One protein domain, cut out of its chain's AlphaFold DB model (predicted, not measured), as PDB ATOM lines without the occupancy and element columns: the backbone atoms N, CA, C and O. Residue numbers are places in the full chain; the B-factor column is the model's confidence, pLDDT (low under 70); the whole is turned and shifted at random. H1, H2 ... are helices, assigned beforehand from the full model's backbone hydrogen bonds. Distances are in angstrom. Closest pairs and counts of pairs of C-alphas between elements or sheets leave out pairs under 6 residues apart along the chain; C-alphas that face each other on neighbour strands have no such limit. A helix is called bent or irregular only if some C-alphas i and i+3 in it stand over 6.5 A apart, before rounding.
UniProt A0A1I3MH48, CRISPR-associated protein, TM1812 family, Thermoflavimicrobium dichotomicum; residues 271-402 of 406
ATOM      1  N   ILE A 271       4.812 -46.876 -13.526       95.62
ATOM      2  CA  ILE A 271       4.118 -46.057 -12.526       95.62
ATOM      3  C   ILE A 271       5.128 -45.334 -11.630       95.62
ATOM      4  O   ILE A 271       5.049 -44.120 -11.480       95.62
ATOM      5  N   GLN A 272       6.107 -46.037 -11.058       96.12
ATOM      6  CA  GLN A 272       7.071 -45.417 -10.142       96.12
ATOM      7  C   GLN A 272       7.922 -44.335 -10.825       96.12
ATOM      8  O   GLN A 272       8.164 -43.275 -10.237       96.12
ATOM      9  N   GLN A 273       8.338 -44.569 -12.074       97.31
ATOM     10  CA  GLN A 273       9.055 -43.591 -12.890       97.31
ATOM     11  C   GLN A 273       8.189 -42.359 -13.152       97.31
ATOM     12  O   GLN A 273       8.655 -41.243 -12.954       97.31
ATOM     13  N   ALA A 274       6.910 -42.538 -13.495       97.31
ATOM     14  CA  ALA A 274       5.990 -41.427 -13.719       97.31
ATOM     15  C   ALA A 274       5.840 -40.521 -12.485       97.31
ATOM     16  O   ALA A 274       5.919 -39.301 -12.610       97.31
ATOM     17  N   TYR A 275       5.682 -41.102 -11.289       98.00
ATOM     18  CA  TYR A 275       5.631 -40.332 -10.037       98.00
ATOM     19  C   TYR A 275       6.940 -39.592  -9.766       98.00
ATOM     20  O   TYR A 275       6.919 -38.420  -9.398       98.00
ATOM     21  N   THR A 276       8.074 -40.272  -9.950       97.75
ATOM     22  CA  THR A 276       9.400 -39.693  -9.699       97.75
ATOM     23  C   THR A 276       9.690 -38.547 -10.664       97.75
ATOM     24  O   THR A 276      10.064 -37.463 -10.232       97.75
ATOM     25  N   MET A 277       9.473 -38.753 -11.965       97.38
ATOM     26  CA  MET A 277       9.677 -37.715 -12.973       97.38
ATOM     27  C   MET A 277       8.732 -36.535 -12.774       97.38
ATOM     28  O   MET A 277       9.185 -35.403 -12.886       97.38
ATOM     29  N   LEU A 278       7.453 -36.766 -12.460       98.12
ATOM     30  CA  LEU A 278       6.503 -35.671 -12.251       98.12
ATOM     31  C   LEU A 278       6.881 -34.817 -11.034       98.12
ATOM     32  O   LEU A 278       6.788 -33.594 -11.097       98.12
ATOM     33  N   ASP A 279       7.339 -35.449  -9.952       97.44
ATOM     34  CA  ASP A 279       7.811 -34.756  -8.751       97.44
ATOM     35  C   ASP A 279       9.024 -33.865  -9.060       97.44
ATOM     36  O   ASP A 279       9.012 -32.661  -8.793       97.44
ATOM     37  N   GLU A 280      10.036 -34.427  -9.727       95.75
ATOM     38  CA  GLU A 280      11.227 -33.674 -10.129       95.75
ATOM     39  C   GLU A 280      10.912 -32.577 -11.157       95.75
ATOM     40  O   GLU A 280      11.536 -31.511 -11.132       95.75
ATOM     41  N   LEU A 281       9.944 -32.805 -12.049       96.69
ATOM     42  CA  LEU A 281       9.547 -31.856 -13.086       96.69
ATOM     43  C   LEU A 281       8.824 -30.639 -12.510       96.69
ATOM     44  O   LEU A 281       9.127 -29.519 -12.916       96.69
ATOM     45  N   VAL A 282       7.923 -30.836 -11.539       97.62
ATOM     46  CA  VAL A 282       7.242 -29.728 -10.848       97.62
ATOM     47  C   VAL A 282       8.259 -28.817 -10.168       97.62
ATOM     48  O   VAL A 282       8.228 -27.605 -10.372       97.62
ATOM     49  N   LEU A 283       9.202 -29.389  -9.410       95.06
ATOM     50  CA  LEU A 283      10.257 -28.594  -8.781       95.06
ATOM     51  C   LEU A 283      11.134 -27.894  -9.822       95.06
ATOM     52  O   LEU A 283      11.520 -26.746  -9.634       95.06
ATOM     53  N   THR A 284      11.435 -28.577 -10.925       93.12
ATOM     54  CA  THR A 284      12.249 -28.015 -12.006       93.12
ATOM     55  C   THR A 284      11.566 -26.828 -12.680       93.12
ATOM     56  O   THR A 284      12.238 -25.831 -12.912       93.12
ATOM     57  N   ALA A 285      10.257 -26.879 -12.936       95.00
ATOM     58  CA  ALA A 285       9.522 -25.751 -13.513       95.00
ATOM     59  C   ALA A 285       9.554 -24.517 -12.608       95.00
ATOM     60  O   ALA A 285       9.844 -23.425 -13.087       95.00
ATOM     61  N   ILE A 286       9.327 -24.701 -11.302       94.69
ATOM     62  CA  ILE A 286       9.423 -23.614 -10.314       94.69
ATOM     63  C   ILE A 286      10.843 -23.053 -10.291       94.69
ATOM     64  O   ILE A 286      11.041 -21.846 -10.321       94.69
ATOM     65  N   CYS A 287      11.850 -23.924 -10.309       90.44
ATOM     66  CA  CYS A 287      13.230 -23.481 -10.390       90.44
ATOM     67  C   CYS A 287      13.507 -22.632 -11.651       90.44
ATOM     68  O   CYS A 287      14.083 -21.554 -11.568       90.44
ATOM     69  N   LEU A 288      13.117 -23.101 -12.833       89.50
ATOM     70  CA  LEU A 288      13.370 -22.353 -14.064       89.50
ATOM     71  C   LEU A 288      12.634 -21.001 -14.083       89.50
ATOM     72  O   LEU A 288      13.201 -20.020 -14.554       89.50
ATOM     73  N   ALA A 289      11.409 -20.941 -13.549       91.12
ATOM     74  CA  ALA A 289      10.609 -19.717 -13.446       91.12
ATOM     75  C   ALA A 289      11.274 -18.639 -12.574       91.12
ATOM     76  O   ALA A 289      11.298 -17.469 -12.939       91.12
ATOM     77  N   GLU A 290      11.930 -19.047 -11.489       86.69
ATOM     78  CA  GLU A 290      12.730 -18.167 -10.626       86.69
ATOM     79  C   GLU A 290      14.085 -17.763 -11.254       86.69
ATOM     80  O   GLU A 290      14.970 -17.228 -10.582       86.69
ATOM     81  N   GLY A 291      14.273 -18.026 -12.552       79.38
ATOM     82  CA  GLY A 291      15.443 -17.618 -13.325       79.38
ATOM     83  C   GLY A 291      16.647 -18.553 -13.210       79.38
ATOM     84  O   GLY A 291      17.737 -18.186 -13.656       79.38
ATOM     85  N   TYR A 292      16.502 -19.756 -12.641       74.00
ATOM     86  CA  TYR A 292      17.629 -20.685 -12.542       74.00
ATOM     87  C   TYR A 292      17.945 -21.343 -13.887       74.00
ATOM     88  O   TYR A 292      17.052 -21.739 -14.635       74.00
ATOM     89  N   ARG A 293      19.239 -21.525 -14.173       68.12
ATOM     90  CA  ARG A 293      19.730 -22.213 -15.373       68.12
ATOM     91  C   ARG A 293      20.586 -23.416 -14.995       68.12
ATOM     92  O   ARG A 293      21.450 -23.326 -14.126       68.12
ATOM     93  N   PHE A 294      20.366 -24.539 -15.681       59.47
ATOM     94  CA  PHE A 294      21.105 -25.792 -15.470       59.47
ATOM     95  C   PHE A 294      22.613 -25.668 -15.744       59.47
ATOM     96  O   PHE A 294      23.401 -26.430 -15.191       59.47
ATOM     97  N   GLU A 295      23.006 -24.722 -16.593       55.09
ATOM     98  CA  GLU A 295      24.353 -24.618 -17.164       55.09
ATOM     99  C   GLU A 295      25.284 -23.681 -16.372       55.09
ATOM    100  O   GLU A 295      26.488 -23.672 -16.621       55.09
ATOM    101  N   GLU A 296      24.765 -22.912 -15.404       50.69
ATOM    102  CA  GLU A 296      25.480 -21.741 -14.868       50.69
ATOM    103  C   GLU A 296      26.022 -21.837 -13.431       50.69
ATOM    104  O   GLU A 296      26.614 -20.861 -12.976       50.69
ATOM    105  N   VAL A 297      25.913 -22.942 -12.675       50.47
ATOM    106  CA  VAL A 297      26.217 -22.840 -11.226       50.47
ATOM    107  C   VAL A 297      27.074 -23.964 -10.631       50.47
ATOM    108  O   VAL A 297      26.651 -25.110 -10.518       50.47
ATOM    109  N   LYS A 298      28.230 -23.563 -10.070       52.03
ATOM    110  CA  LYS A 298      29.009 -24.274  -9.025       52.03
ATOM    111  C   LYS A 298      28.220 -24.523  -7.720       52.03
ATOM    112  O   LYS A 298      28.741 -25.159  -6.814       52.03
ATOM    113  N   ASP A 299      26.991 -24.019  -7.639       56.09
ATOM    114  CA  ASP A 299      26.136 -23.910  -6.450       56.09
ATOM    115  C   ASP A 299      24.721 -24.485  -6.711       56.09
ATOM    116  O   ASP A 299      23.764 -24.172  -6.001       56.09
ATOM    117  N   TYR A 300      24.582 -25.323  -7.757       61.00
ATOM    118  CA  TYR A 300      23.333 -25.974  -8.193       61.00
ATOM    119  C   TYR A 300      22.543 -26.585  -7.028       61.00
ATOM    120  O   TYR A 300      21.333 -26.378  -6.904       61.00
ATOM    121  N   GLU A 301      23.240 -27.303  -6.147       64.00
ATOM    122  CA  GLU A 301      22.635 -27.957  -4.988       64.00
ATOM    123  C   GLU A 301      22.093 -26.940  -3.976       64.00
ATOM    124  O   GLU A 301      20.977 -27.101  -3.483       64.00
ATOM    125  N   ASN A 302      22.817 -25.845  -3.728       70.19
ATOM    126  CA  ASN A 302      22.431 -24.835  -2.744       70.19
ATOM    127  C   ASN A 302      21.198 -24.034  -3.178       70.19
ATOM    128  O   ASN A 302      20.332 -23.734  -2.354       70.19
ATOM    129  N   VAL A 303      21.073 -23.714  -4.467       72.50
ATOM    130  CA  VAL A 303      19.935 -22.939  -4.983       72.50
ATOM    131  C   VAL A 303      18.681 -23.803  -5.121       72.50
ATOM    132  O   VAL A 303      17.626 -23.431  -4.604       72.50
ATOM    133  N   ARG A 304      18.790 -25.000  -5.720       82.94
ATOM    134  CA  ARG A 304      17.673 -25.962  -5.781       82.94
ATOM    135  C   ARG A 304      17.169 -26.308  -4.380       82.94
ATOM    136  O   ARG A 304      15.961 -26.411  -4.178       82.94
ATOM    137  N   SER A 305      18.077 -26.441  -3.409       85.56
ATOM    138  CA  SER A 305      17.726 -26.679  -2.006       85.56
ATOM    139  C   SER A 305      16.901 -25.534  -1.412       85.56
ATOM    140  O   SER A 305      15.876 -25.799  -0.789       85.56
ATOM    141  N   LYS A 306      17.273 -24.265  -1.648       87.00
ATOM    142  CA  LYS A 306      16.513 -23.096  -1.159       87.00
ATOM    143  C   LYS A 306      15.092 -23.041  -1.721       87.00
ATOM    144  O   LYS A 306      14.141 -22.825  -0.974       87.00
ATOM    145  N   VAL A 307      14.932 -23.271  -3.025       90.62
ATOM    146  CA  VAL A 307      13.610 -23.335  -3.676       90.62
ATOM    147  C   VAL A 307      12.804 -24.492  -3.115       90.62
ATOM    148  O   VAL A 307      11.660 -24.321  -2.706       90.62
ATOM    149  N   GLY A 308      13.423 -25.673  -3.048       91.81
ATOM    150  CA  GLY A 308      12.808 -26.870  -2.494       91.81
ATOM    151  C   GLY A 308      12.327 -26.659  -1.061       91.81
ATOM    152  O   GLY A 308      11.233 -27.108  -0.724       91.81
ATOM    153  N   GLN A 309      13.099 -25.936  -0.244       92.62
ATOM    154  CA  GLN A 309      12.718 -25.553   1.112       92.62
ATOM    155  C   GLN A 309      11.489 -24.640   1.111       92.62
ATOM    156  O   GLN A 309      10.495 -24.999   1.731       92.62
ATOM    157  N   GLN A 310      11.493 -23.536   0.356       93.50
ATOM    158  CA  GLN A 310      10.340 -22.625   0.296       93.50
ATOM    159  C   GLN A 310       9.062 -23.313  -0.211       93.50
ATOM    160  O   GLN A 310       7.974 -23.082   0.317       93.50
ATOM    161  N   VAL A 311       9.182 -24.214  -1.193       95.19
ATOM    162  CA  VAL A 311       8.049 -25.011  -1.688       95.19
ATOM    163  C   VAL A 311       7.562 -26.008  -0.630       95.19
ATOM    164  O   VAL A 311       6.356 -26.188  -0.461       95.19
ATOM    165  N   ASN A 312       8.467 -26.648   0.117       94.94
ATOM    166  CA  ASN A 312       8.091 -27.535   1.223       94.94
ATOM    167  C   ASN A 312       7.419 -26.758   2.369       94.94
ATOM    168  O   ASN A 312       6.418 -27.235   2.904       94.94
ATOM    169  N   ASP A 313       7.904 -25.560   2.694       93.06
ATOM    170  CA  ASP A 313       7.301 -24.676   3.694       93.06
ATOM    171  C   ASP A 313       5.890 -24.247   3.266       93.06
ATOM    172  O   ASP A 313       4.979 -24.198   4.096       93.06
ATOM    173  N   ALA A 314       5.673 -23.991   1.970       93.38
ATOM    174  CA  ALA A 314       4.346 -23.724   1.414       93.38
ATOM    175  C   ALA A 314       3.412 -24.940   1.553       93.38
ATOM    176  O   ALA A 314       2.277 -24.805   2.018       93.38
ATOM    177  N   ILE A 315       3.891 -26.145   1.213       94.88
ATOM    178  CA  ILE A 315       3.135 -27.397   1.387       94.88
ATOM    179  C   ILE A 315       2.758 -27.608   2.860       94.88
ATOM    180  O   ILE A 315       1.606 -27.933   3.163       94.88
ATOM    181  N   GLN A 316       3.710 -27.430   3.782       92.75
ATOM    182  CA  GLN A 316       3.481 -27.611   5.214       92.75
ATOM    183  C   GLN A 316       2.466 -26.596   5.746       92.75
ATOM    184  O   GLN A 316       1.510 -26.984   6.420       92.75
ATOM    185  N   TRP A 317       2.616 -25.322   5.379       90.06
ATOM    186  CA  TRP A 317       1.686 -24.268   5.773       90.06
ATOM    187  C   TRP A 317       0.249 -24.571   5.318       90.06
ATOM    188  O   TRP A 317      -0.693 -24.493   6.110       90.06
ATOM    189  N   LEU A 318       0.077 -25.022   4.068       90.38
ATOM    190  CA  LEU A 318      -1.233 -25.390   3.518       90.38
ATOM    191  C   LEU A 318      -1.852 -26.620   4.197       90.38
ATOM    192  O   LEU A 318      -3.080 -26.730   4.255       90.38
ATOM    193  N   LYS A 319      -1.025 -27.533   4.717       87.56
ATOM    194  CA  LYS A 319      -1.471 -28.717   5.463       87.56
ATOM    195  C   LYS A 319      -1.936 -28.370   6.878       87.56
ATOM    196  O   LYS A 319      -2.904 -28.955   7.356       87.56
ATOM    197  N   GLU A 320      -1.265 -27.428   7.536       84.19
ATOM    198  CA  GLU A 320      -1.523 -27.056   8.933       84.19
ATOM    199  C   GLU A 320      -2.718 -26.101   9.118       84.19
ATOM    200  O   GLU A 320      -3.113 -25.854  10.255       84.19
ATOM    201  N   LYS A 321      -3.335 -25.598   8.032       66.12
ATOM    202  CA  LYS A 321      -4.498 -24.678   8.061       66.12
ATOM    203  C   LYS A 321      -4.318 -23.502   9.040       66.12
ATOM    204  O   LYS A 321      -5.256 -23.139   9.750       66.12
ATOM    205  N   LYS A 322      -3.129 -22.897   9.108       57.62
ATOM    206  CA  LYS A 322      -2.949 -21.686   9.917       57.62
ATOM    207  C   LYS A 322      -3.664 -20.511   9.247       57.62
ATOM    208  O   LYS A 322      -3.159 -19.937   8.294       57.62
ATOM    209  N   ASP A 323      -4.827 -20.164   9.791       47.22
ATOM    210  CA  ASP A 323      -5.623 -18.961   9.485       47.22
ATOM    211  C   ASP A 323      -5.016 -17.682  10.109       47.22
ATOM    212  O   ASP A 323      -5.622 -16.616  10.138       47.22
ATOM    213  N   SER A 324      -3.817 -17.790  10.688       49.78
ATOM    214  CA  SER A 324      -3.161 -16.692  11.386       49.78
ATOM    215  C   SER A 324      -2.409 -15.809  10.400       49.78
ATOM    216  O   SER A 324      -1.502 -16.291   9.716       49.78
ATOM    217  N   SER A 325      -2.753 -14.521  10.408       50.19
ATOM    218  CA  SER A 325      -1.977 -13.406   9.863       50.19
ATOM    219  C   SER A 325      -0.474 -13.642  10.039       50.19
ATOM    220  O   SER A 325       0.046 -13.554  11.154       50.19
ATOM    221  N   MET A 326       0.212 -13.999   8.952       51.69
ATOM    222  CA  MET A 326       1.670 -14.010   8.922       51.69
ATOM    223  C   MET A 326       2.171 -12.563   8.959       51.69
ATOM    224  O   MET A 326       1.551 -11.678   8.365       51.69
ATOM    225  N   GLU A 327       3.305 -12.328   9.620       50.78
ATOM    226  CA  GLU A 327       4.206 -11.264   9.176       50.78
ATOM    227  C   GLU A 327       4.598 -11.634   7.744       50.78
ATOM    228  O   GLU A 327       5.327 -12.603   7.535       50.78
ATOM    229  N   LYS A 328       3.977 -10.959   6.772       53.25
ATOM    230  CA  LYS A 328       4.248 -11.167   5.353       53.25
ATOM    231  C   LYS A 328       5.658 -10.691   5.056       53.25
ATOM    232  O   LYS A 328       5.964  -9.521   5.288       53.25
ATOM    233  N   ASP A 329       6.478 -11.578   4.519       56.97
ATOM    234  CA  ASP A 329       7.634 -11.169   3.740       56.97
ATOM    235  C   ASP A 329       7.183 -11.163   2.275       56.97
ATOM    236  O   ASP A 329       7.284 -12.178   1.579       56.97
ATOM    237  N   ASP A 330       6.635 -10.012   1.851       54.19
ATOM    238  CA  ASP A 330       5.841  -9.757   0.624       54.19
ATOM    239  C   ASP A 330       6.576 -10.102  -0.698       54.19
ATOM    240  O   ASP A 330       6.061  -9.911  -1.799       54.19
ATOM    241  N   HIS A 331       7.802 -10.628  -0.605       64.69
ATOM    242  CA  HIS A 331       8.666 -11.017  -1.715       64.69
ATOM    243  C   HIS A 331       9.154 -12.477  -1.671       64.69
ATOM    244  O   HIS A 331       9.972 -12.864  -2.505       64.69
ATOM    245  N   SER A 332       8.683 -13.315  -0.738       85.25
ATOM    246  CA  SER A 332       9.092 -14.727  -0.699       85.25
ATOM    247  C   SER A 332       8.323 -15.597  -1.709       85.25
ATOM    248  O   SER A 332       7.102 -15.496  -1.856       85.25
ATOM    249  N   LEU A 333       9.023 -16.532  -2.367       90.31
ATOM    250  CA  LEU A 333       8.426 -17.504  -3.301       90.31
ATOM    251  C   LEU A 333       7.306 -18.315  -2.632       90.31
ATOM    252  O   LEU A 333       6.292 -18.638  -3.248       90.31
ATOM    253  N   LYS A 334       7.482 -18.643  -1.348       91.38
ATOM    254  CA  LYS A 334       6.480 -19.350  -0.544       91.38
ATOM    255  C   LYS A 334       5.126 -18.631  -0.559       91.38
ATOM    256  O   LYS A 334       4.112 -19.278  -0.817       91.38
ATOM    257  N   GLU A 335       5.103 -17.335  -0.247       89.88
ATOM    258  CA  GLU A 335       3.867 -16.543  -0.181       89.88
ATOM    259  C   GLU A 335       3.233 -16.410  -1.566       89.88
ATOM    260  O   GLU A 335       2.046 -16.698  -1.727       89.88
ATOM    261  N   TYR A 336       4.049 -16.130  -2.586       92.38
ATOM    262  CA  TYR A 336       3.600 -16.071  -3.976       92.38
ATOM    263  C   TYR A 336       2.890 -17.359  -4.430       92.38
ATOM    264  O   TYR A 336       1.800 -17.305  -5.010       92.38
ATOM    265  N   LEU A 337       3.468 -18.529  -4.135       94.19
ATOM    266  CA  LEU A 337       2.886 -19.824  -4.490       94.19
ATOM    267  C   LEU A 337       1.595 -20.130  -3.714       94.19
ATOM    268  O   LEU A 337       0.680 -20.740  -4.270       94.19
ATOM    269  N   ILE A 338       1.503 -19.727  -2.444       92.19
ATOM    270  CA  ILE A 338       0.290 -19.901  -1.631       92.19
ATOM    271  C   ILE A 338      -0.852 -19.041  -2.174       92.19
ATOM    272  O   ILE A 338      -1.969 -19.549  -2.313       92.19
ATOM    273  N   ASP A 339      -0.570 -17.777  -2.484       91.75
ATOM    274  CA  ASP A 339      -1.583 -16.796  -2.868       91.75
ATOM    275  C   ASP A 339      -2.095 -17.036  -4.296       91.75
ATOM    276  O   ASP A 339      -3.300 -16.954  -4.543       91.75
ATOM    277  N   ASN A 340      -1.211 -17.418  -5.226       94.44
ATOM    278  CA  ASN A 340      -1.552 -17.535  -6.652       94.44
ATOM    279  C   ASN A 340      -1.769 -18.982  -7.127       94.44
ATOM    280  O   ASN A 340      -2.553 -19.226  -8.046       94.44
ATOM    281  N   TYR A 341      -1.125 -19.962  -6.480       96.44
ATOM    282  CA  TYR A 341      -1.069 -21.355  -6.942       96.44
ATOM    283  C   TYR A 341      -1.426 -22.374  -5.848       96.44
ATOM    284  O   TYR A 341      -0.962 -23.517  -5.856       96.44
ATOM    285  N   ARG A 342      -2.312 -22.003  -4.914       94.81
ATOM    286  CA  ARG A 342      -2.729 -22.850  -3.779       94.81
ATOM    287  C   ARG A 342      -3.050 -24.300  -4.166       94.81
ATOM    288  O   ARG A 342      -2.547 -25.235  -3.544       94.81
ATOM    289  N   GLY A 343      -3.899 -24.490  -5.180       94.38
ATOM    290  CA  GLY A 343      -4.331 -25.816  -5.635       94.38
ATOM    291  C   GLY A 343      -3.189 -26.643  -6.231       94.38
ATOM    292  O   GLY A 343      -3.070 -27.831  -5.934       94.38
ATOM    293  N   PHE A 344      -2.309 -26.002  -7.004       97.25
ATOM    294  CA  PHE A 344      -1.112 -26.616  -7.578       97.25
ATOM    295  C   PHE A 344      -0.182 -27.166  -6.486       97.25
ATOM    296  O   PHE A 344       0.182 -28.343  -6.517       97.25
ATOM    297  N   ILE A 345       0.117 -26.359  -5.463       97.31
ATOM    298  CA  ILE A 345       0.995 -26.760  -4.354       97.31
ATOM    299  C   ILE A 345       0.363 -27.848  -3.481       97.31
ATOM    300  O   ILE A 345       1.056 -28.778  -3.064       97.31
ATOM    301  N   GLN A 346      -0.952 -27.802  -3.244       95.69
ATOM    302  CA  GLN A 346      -1.657 -28.880  -2.541       95.69
ATOM    303  C   GLN A 346      -1.546 -30.214  -3.291       95.69
ATOM    304  O   GLN A 346      -1.210 -31.236  -2.689       95.69
ATOM    305  N   LEU A 347      -1.781 -30.208  -4.609       96.88
ATOM    306  CA  LEU A 347      -1.640 -31.400  -5.448       96.88
ATOM    307  C   LEU A 347      -0.201 -31.927  -5.459       96.88
ATOM    308  O   LEU A 347       0.004 -33.139  -5.376       96.88
ATOM    309  N   TYR A 348       0.785 -31.032  -5.523       97.94
ATOM    310  CA  TYR A 348       2.195 -31.399  -5.483       97.94
ATOM    311  C   TYR A 348       2.602 -32.022  -4.138       97.94
ATOM    312  O   TYR A 348       3.254 -33.067  -4.107       97.94
ATOM    313  N   GLY A 349       2.145 -31.454  -3.018       97.06
ATOM    314  CA  GLY A 349       2.366 -32.028  -1.688       97.06
ATOM    315  C   GLY A 349       1.800 -33.445  -1.554       97.06
ATOM    316  O   GLY A 349       2.441 -34.323  -0.976       97.06
ATOM    317  N   GLU A 350       0.631 -33.706  -2.139       96.38
ATOM    318  CA  GLU A 350       0.078 -35.059  -2.196       96.38
ATOM    319  C   GLU A 350       0.876 -36.005  -3.096       96.38
ATOM    320  O   GLU A 350       1.038 -37.171  -2.741       96.38
ATOM    321  N   LEU A 351       1.361 -35.538  -4.255       97.44
ATOM    322  CA  LEU A 351       2.233 -36.329  -5.133       97.44
ATOM    323  C   LEU A 351       3.477 -36.796  -4.380       97.44
ATOM    324  O   LEU A 351       3.792 -37.981  -4.422       97.44
ATOM    325  N   LYS A 352       4.137 -35.896  -3.642       95.69
ATOM    326  CA  LYS A 352       5.316 -36.222  -2.825       95.69
ATOM    327  C   LYS A 352       5.045 -37.330  -1.816       95.69
ATOM    328  O   LYS A 352       5.857 -38.242  -1.668       95.69
ATOM    329  N   LEU A 353       3.900 -37.279  -1.132       93.69
ATOM    330  CA  LEU A 353       3.513 -38.312  -0.168       93.69
ATOM    331  C   LEU A 353       3.309 -39.676  -0.839       93.69
ATOM    332  O   LEU A 353       3.804 -40.678  -0.326       93.69
ATOM    333  N   ASP A 354       2.614 -39.712  -1.977       95.31
ATOM    334  CA  ASP A 354       2.352 -40.952  -2.713       95.31
ATOM    335  C   ASP A 354       3.633 -41.506  -3.373       95.31
ATOM    336  O   ASP A 354       3.891 -42.707  -3.329       95.31
ATOM    337  N   ARG A 355       4.498 -40.642  -3.912       95.38
ATOM    338  CA  ARG A 355       5.816 -41.009  -4.457       95.38
ATOM    339  C   ARG A 355       6.735 -41.588  -3.381       95.38
ATOM    340  O   ARG A 355       7.433 -42.569  -3.633       95.38
ATOM    341  N   ASN A 356       6.739 -41.009  -2.180       93.69
ATOM    342  CA  ASN A 356       7.535 -41.525  -1.065       93.69
ATOM    343  C   ASN A 356       7.040 -42.900  -0.604       93.69
ATOM    344  O   ASN A 356       7.860 -43.755  -0.288       93.69
ATOM    345  N   ASP A 357       5.728 -43.142  -0.619       93.00
ATOM    346  CA  ASP A 357       5.153 -44.467  -0.355       93.00
ATOM    347  C   ASP A 357       5.716 -45.533  -1.314       93.00
ATOM    348  O   ASP A 357       6.261 -46.547  -0.869       93.00
ATOM    349  N   LEU A 358       5.693 -45.242  -2.626       93.12
ATOM    350  CA  LEU A 358       6.268 -46.107  -3.663       93.12
ATOM    351  C   LEU A 358       7.767 -46.355  -3.443       93.12
ATOM    352  O   LEU A 358       8.218 -47.498  -3.477       93.12
ATOM    353  N   ASN A 359       8.542 -45.300  -3.178       92.25
ATOM    354  CA  ASN A 359       9.993 -45.411  -2.991       92.25
ATOM    355  C   ASN A 359      10.383 -46.158  -1.712       92.25
ATOM    356  O   ASN A 359      11.432 -46.798  -1.675       92.25
ATOM    357  N   HIS A 360       9.543 -46.109  -0.681       91.50
ATOM    358  CA  HIS A 360       9.712 -46.891   0.539       91.50
ATOM    359  C   HIS A 360       9.044 -48.271   0.462       91.50
ATOM    360  O   HIS A 360       8.873 -48.909   1.498       91.50
ATOM    361  N   ALA A 361       8.663 -48.737  -0.734       91.06
ATOM    362  CA  ALA A 361       8.078 -50.055  -0.988       91.06
ATOM    363  C   ALA A 361       6.890 -50.406  -0.065       91.06
ATOM    364  O   ALA A 361       6.690 -51.567   0.289       91.06
ATOM    365  N   GLY A 362       6.114 -49.404   0.357       85.94
ATOM    366  CA  GLY A 362       4.951 -49.614   1.217       85.94
ATOM    367  C   GLY A 362       5.259 -50.030   2.663       85.94
ATOM    368  O   GLY A 362       4.333 -50.434   3.366       85.94
ATOM    369  N   TRP A 363       6.503 -49.908   3.153       87.44
ATOM    370  CA  TRP A 363       6.873 -50.172   4.559       87.44
ATOM    371  C   TRP A 363       6.323 -49.093   5.516       87.44
ATOM    372  O   TRP A 363       7.059 -48.347   6.163       87.44
ATOM    373  N   ARG A 364       4.995 -48.993   5.605       84.38
ATOM    374  CA  ARG A 364       4.246 -48.037   6.431       84.38
ATOM    375  C   ARG A 364       2.996 -48.693   7.015       84.38
ATOM    376  O   ARG A 364       2.473 -49.654   6.466       84.38
ATOM    377  N   LYS A 365       2.472 -48.124   8.107       81.62
ATOM    378  CA  LYS A 365       1.250 -48.626   8.768       81.62
ATOM    379  C   LYS A 365       0.017 -48.590   7.852       81.62
ATOM    380  O   LYS A 365      -0.752 -49.540   7.834       81.62
ATOM    381  N   ASP A 366      -0.127 -47.523   7.066       83.50
ATOM    382  CA  ASP A 366      -1.261 -47.321   6.153       83.50
ATOM    383  C   ASP A 366      -0.890 -47.678   4.707       83.50
ATOM    384  O   ASP A 366      -0.798 -46.797   3.847       83.50
ATOM    385  N   LEU A 367      -0.630 -48.962   4.451       87.38
ATOM    386  CA  LEU A 367      -0.273 -49.461   3.122       87.38
ATOM    387  C   LEU A 367      -1.363 -49.118   2.093       87.38
ATOM    388  O   LEU A 367      -2.532 -49.495   2.234       87.38
ATOM    389  N   LYS A 368      -0.979 -48.417   1.025       91.31
ATOM    390  CA  LYS A 368      -1.865 -48.160  -0.113       91.31
ATOM    391  C   LYS A 368      -1.910 -49.382  -1.026       91.31
ATOM    392  O   LYS A 368      -0.895 -50.017  -1.290       91.31
ATOM    393  N   LYS A 369      -3.103 -49.699  -1.537       92.44
ATOM    394  CA  LYS A 369      -3.274 -50.769  -2.530       92.44
ATOM    395  C   LYS A 369      -2.625 -50.377  -3.868       92.44
ATOM    396  O   LYS A 369      -2.690 -49.197  -4.213       92.44
ATOM    397  N   PRO A 370      -2.091 -51.315  -4.666       91.62
ATOM    398  CA  PRO A 370      -1.457 -50.999  -5.950       91.62
ATOM    399  C   PRO A 370      -2.326 -50.161  -6.909       91.62
ATOM    400  O   PRO A 370      -1.847 -49.199  -7.514       91.62
ATOM    401  N   GLU A 371      -3.633 -50.434  -6.991       93.31
ATOM    402  CA  GLU A 371      -4.564 -49.750  -7.907       93.31
ATOM    403  C   GLU A 371      -4.798 -48.280  -7.533       93.31
ATOM    404  O   GLU A 371      -5.355 -47.504  -8.313       93.31
ATOM    405  N   TYR A 372      -4.427 -47.878  -6.317       93.69
ATOM    406  CA  TYR A 372      -4.460 -46.479  -5.905       93.69
ATOM    407  C   TYR A 372      -3.502 -45.638  -6.756       93.69
ATOM    408  O   TYR A 372      -3.922 -44.618  -7.307       93.69
ATOM    409  N   PHE A 373      -2.258 -46.095  -6.929       94.94
ATOM    410  CA  PHE A 373      -1.233 -45.342  -7.651       94.94
ATOM    411  C   PHE A 373      -1.543 -45.254  -9.143       94.94
ATOM    412  O   PHE A 373      -1.487 -44.159  -9.707       94.94
ATOM    413  N   ALA A 374      -1.950 -46.379  -9.747       93.00
ATOM    414  CA  ALA A 374      -2.342 -46.452 -11.152       93.00
ATOM    415  C   ALA A 374      -3.505 -45.498 -11.471       93.00
ATOM    416  O   ALA A 374      -3.434 -44.723 -12.422       93.00
ATOM    417  N   ARG A 375      -4.559 -45.482 -10.639       93.06
ATOM    418  CA  ARG A 375      -5.715 -44.592 -10.851       93.06
ATOM    419  C   ARG A 375      -5.369 -43.120 -10.690       93.06
ATOM    420  O   ARG A 375      -5.899 -42.295 -11.425       93.06
ATOM    421  N   LYS A 376      -4.514 -42.768  -9.727       94.75
ATOM    422  CA  LYS A 376      -4.173 -41.366  -9.468       94.75
ATOM    423  C   LYS A 376      -3.304 -40.740 -10.558       94.75
ATOM    424  O   LYS A 376      -3.479 -39.551 -10.818       94.75
ATOM    425  N   ILE A 377      -2.402 -41.510 -11.168       94.62
ATOM    426  CA  ILE A 377      -1.458 -41.009 -12.178       94.62
ATOM    427  C   ILE A 377      -2.007 -41.073 -13.612       94.62
ATOM    428  O   ILE A 377      -1.511 -40.367 -14.476       94.62
ATOM    429  N   ALA A 378      -3.040 -41.881 -13.878       90.31
ATOM    430  CA  ALA A 378      -3.567 -42.107 -15.227       90.31
ATOM    431  C   ALA A 378      -4.080 -40.835 -15.942       90.31
ATOM    432  O   ALA A 378      -4.787 -40.021 -15.348       90.31
ATOM    433  N   PHE A 379      -3.823 -40.739 -17.256       76.25
ATOM    434  CA  PHE A 379      -4.253 -39.626 -18.122       76.25
ATOM    435  C   PHE A 379      -5.445 -39.935 -19.038       76.25
ATOM    436  O   PHE A 379      -6.299 -39.073 -19.234       76.25
ATOM    437  N   HIS A 380      -5.526 -41.153 -19.583       61.91
ATOM    438  CA  HIS A 380      -6.375 -41.460 -20.747       61.91
ATOM    439  C   HIS A 380      -7.670 -42.230 -20.445       61.91
ATOM    440  O   HIS A 380      -8.359 -42.679 -21.359       61.91
ATOM    441  N   ASN A 381      -8.054 -42.365 -19.176       54.00
ATOM    442  CA  ASN A 381      -9.335 -42.978 -18.824       54.00
ATOM    443  C   ASN A 381     -10.481 -41.957 -18.923       54.00
ATOM    444  O   ASN A 381     -10.272 -40.761 -18.735       54.00
ATOM    445  N   LYS A 382     -11.725 -42.434 -19.118       53.62
ATOM    446  CA  LYS A 382     -12.971 -41.623 -19.072       53.62
ATOM    447  C   LYS A 382     -13.091 -40.735 -17.816       53.62
ATOM    448  O   LYS A 382     -13.918 -39.830 -17.780       53.62
ATOM    449  N   GLN A 383     -12.281 -41.010 -16.794       62.34
ATOM    450  CA  GLN A 383     -12.040 -40.160 -15.637       62.34
ATOM    451  C   GLN A 383     -10.519 -40.019 -15.450       62.34
ATOM    452  O   GLN A 383      -9.884 -40.986 -15.015       62.34
ATOM    453  N   PRO A 384      -9.917 -38.871 -15.810       78.44
ATOM    454  CA  PRO A 384      -8.493 -38.650 -15.601       78.44
ATOM    455  C   PRO A 384      -8.159 -38.707 -14.105       78.44
ATOM    456  O   PRO A 384      -8.943 -38.276 -13.254       78.44
ATOM    457  N   GLY A 385      -6.992 -39.262 -13.791       84.69
ATOM    458  CA  GLY A 385      -6.490 -39.369 -12.432       84.69
ATOM    459  C   GLY A 385      -6.248 -38.002 -11.801       84.69
ATOM    460  O   GLY A 385      -6.125 -36.981 -12.476       84.69
ATOM    461  N   LYS A 386      -6.141 -37.972 -10.471       90.88
ATOM    462  CA  LYS A 386      -5.914 -36.730  -9.719       90.88
ATOM    463  C   LYS A 386      -4.684 -35.953 -10.210       90.88
ATOM    464  O   LYS A 386      -4.748 -34.730 -10.320       90.88
ATOM    465  N   TYR A 387      -3.591 -36.643 -10.535       95.25
ATOM    466  CA  TYR A 387      -2.359 -36.000 -10.999       95.25
ATOM    467  C   TYR A 387      -2.419 -35.531 -12.448       95.25
ATOM    468  O   TYR A 387      -1.561 -34.755 -12.868       95.25
ATOM    469  N   ALA A 388      -3.484 -35.862 -13.179       93.25
ATOM    470  CA  ALA A 388      -3.720 -35.212 -14.453       93.25
ATOM    471  C   ALA A 388      -4.029 -33.722 -14.296       93.25
ATOM    472  O   ALA A 388      -3.602 -32.909 -15.115       93.25
ATOM    473  N   ASN A 389      -4.706 -33.345 -13.208       93.38
ATOM    474  CA  ASN A 389      -4.899 -31.940 -12.868       93.38
ATOM    475  C   ASN A 389      -3.585 -31.283 -12.432       93.38
ATOM    476  O   ASN A 389      -3.369 -30.125 -12.757       93.38
ATOM    477  N   LEU A 390      -2.674 -32.022 -11.785       96.44
ATOM    478  CA  LEU A 390      -1.351 -31.493 -11.438       96.44
ATOM    479  C   LEU A 390      -0.539 -31.128 -12.688       96.44
ATOM    480  O   LEU A 390       0.068 -30.068 -12.706       96.44
ATOM    481  N   ILE A 391      -0.574 -31.939 -13.753       95.75
ATOM    482  CA  ILE A 391       0.075 -31.570 -15.026       95.75
ATOM    483  C   ILE A 391      -0.584 -30.345 -15.671       95.75
ATOM    484  O   ILE A 391       0.117 -29.501 -16.223       95.75
ATOM    485  N   LYS A 392      -1.914 -30.210 -15.595       94.88
ATOM    486  CA  LYS A 392      -2.601 -29.008 -16.098       94.88
ATOM    487  C   LYS A 392      -2.169 -27.752 -15.341       94.88
ATOM    488  O   LYS A 392      -1.841 -26.756 -15.974       94.88
ATOM    489  N   GLU A 393      -2.124 -27.820 -14.013       96.88
ATOM    490  CA  GLU A 393      -1.650 -26.716 -13.175       96.88
ATOM    491  C   GLU A 393      -0.158 -26.432 -13.390       96.88
ATOM    492  O   GLU A 393       0.227 -25.273 -13.456       96.88
ATOM    493  N   LEU A 394       0.670 -27.463 -13.590       97.69
ATOM    494  CA  LEU A 394       2.081 -27.310 -13.955       97.69
ATOM    495  C   LEU A 394       2.237 -26.540 -15.269       97.69
ATOM    496  O   LEU A 394       3.025 -25.602 -15.333       97.69
ATOM    497  N   ARG A 395       1.475 -26.908 -16.309       96.44
ATOM    498  CA  ARG A 395       1.481 -26.188 -17.591       96.44
ATOM    499  C   ARG A 395       1.029 -24.747 -17.436       96.44
ATOM    500  O   ARG A 395       1.661 -23.866 -18.000       96.44
ATOM    501  N   ARG A 396      -0.038 -24.511 -16.669       97.06
ATOM    502  CA  ARG A 396      -0.537 -23.161 -16.388       97.06
ATOM    503  C   ARG A 396       0.525 -22.320 -15.678       97.06
ATOM    504  O   ARG A 396       0.850 -21.241 -16.154       97.06
ATOM    505  N   TYR A 397       1.091 -22.839 -14.587       97.50
ATOM    506  CA  TYR A 397       2.171 -22.181 -13.856       97.50
ATOM    507  C   TYR A 397       3.344 -21.859 -14.785       97.50
ATOM    508  O   TYR A 397       3.829 -20.731 -14.793       97.50
ATOM    509  N   TRP A 398       3.764 -22.826 -15.606       96.56
ATOM    510  CA  TRP A 398       4.856 -22.627 -16.551       96.56
ATOM    511  C   TRP A 398       4.529 -21.550 -17.588       96.56
ATOM    512  O   TRP A 398       5.327 -20.651 -17.784       96.56
ATOM    513  N   GLN A 399       3.343 -21.563 -18.195       94.94
ATOM    514  CA  GLN A 399       2.932 -20.543 -19.169       94.94
ATOM    515  C   GLN A 399       2.893 -19.125 -18.582       94.94
ATOM    516  O   GLN A 399       3.222 -18.174 -19.283       94.94
ATOM    517  N   GLU A 400       2.496 -18.986 -17.317       95.69
ATOM    518  CA  GLU A 400       2.388 -17.691 -16.635       95.69
ATOM    519  C   GLU A 400       3.748 -17.158 -16.140       95.69
ATOM    520  O   GLU A 400       3.898 -15.947 -16.000       95.69
ATOM    521  N   ASN A 401       4.737 -18.031 -15.898       94.31
ATOM    522  CA  ASN A 401       6.010 -17.671 -15.248       94.31
ATOM    523  C   ASN A 401       7.268 -18.027 -16.056       94.31
ATOM    524  O   ASN A 401       8.386 -17.855 -15.570       94.31
ATOM    525  N   LYS A 402       7.119 -18.563 -17.271       90.25
ATOM    526  CA  LYS A 402       8.248 -18.938 -18.125       90.25
ATOM    527  C   LYS A 402       9.106 -17.697 -18.425       90.25
ATOM    528  O   LYS A 402       8.571 -16.716 -18.945       90.25
TER     529      LYS A 402
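AT A GLANCE: This is residues 271 to 402 of the 406 residues of the protein "CRISPR-associated protein, TM1812 family" of Thermoflavimicrobium dichotomicum (UniProt A0A1I3MH48). Three helices make the core: H1 and H5 run side by side, and the arm H3b of a bent helix crosses over both of them. H2 crosses H1 and H3b at a wide angle, with the arm H3a packed on it, while the short H4 packs on the beginnings of H1 and H5. The printed part has 132 residues with five named helices, H1 to H5 in chain order, and no named strand; the class is all helix. It is compact, with a radius of gyration of the C-alphas of 15.8 A, and spans 41 by 40 by 32 A; residues 320 to 325 stick out.

IN THESE COORDINATES: H1, residues 271 to 289, begins at C-alpha 271 (4.118, -46.057, -12.526) and is 27.1 A long. H2, residues 300 to 320, is 30.2 A long and ends at C-alpha 320 (-1.523, -27.056, 8.933). H3, residues 333 to 359, was assigned as one helix by its hydrogen bonds but is bent: C-alphas 340 and 343 are 8.8 A apart. Its arms are H3a, residues 333 to 340, and H3b, residues 343 to 359, 24.4 A long. H4 is residues 370 to 377, 11.8 A long. H5, residues 386 to 401, is 23.2 A long and ends at C-alpha 401 (6.010, -17.671, -15.248).

HOW THE PARTS SIT: H1 is the hub, touching four other helices. It touches H3b at a steep tilt of 41 degrees, opposite ways; the closest C-alphas, of Tyr 275 and Arg 355, are 5.6 A apart. With residues 282 to 289 alone it touches H5, at a shallow tilt of 19 degrees, the same way; the closest C-alphas are those of Ala 289 and Asn 401, at 5.3 A. H3b touches H5 at a steep tilt of 52 degrees, with residues 344 to 351 alone; the closest C-alphas, of Phe 344 and Glu 393, are 5.6 A apart. H2 touches H1 about perpendicular, at 75 degrees; the closest C-alphas are those of Cys 287 and Val 307, at 6.7 A. H2 touches H3a at a steep tilt of 45 degrees, closest at the C-alphas of Gln 310 and Lys 334, 5.1 A. H4 touches H1 at the C-alphas of Ile 271 and Ala 374, their closest pair at 6.6 A, and is apart from H2. Every O i to N i+4 pair is within hydrogen-bond range in H1, H2, H3a and H3b; in H4 it is 3 of 4 and in H5 11 of 12.

THE WHOLE: The C-alphas farthest apart, of Lys 298 and Lys 382, are 46.5 A apart. The printed part has no cut. The link from H2 to H3 is long, with 12 residues; the other links are short. The mean pLDDT of the printed part is 85.6, and it is under 70 in residues 293 to 301, 321 to 331 and 380 to 383.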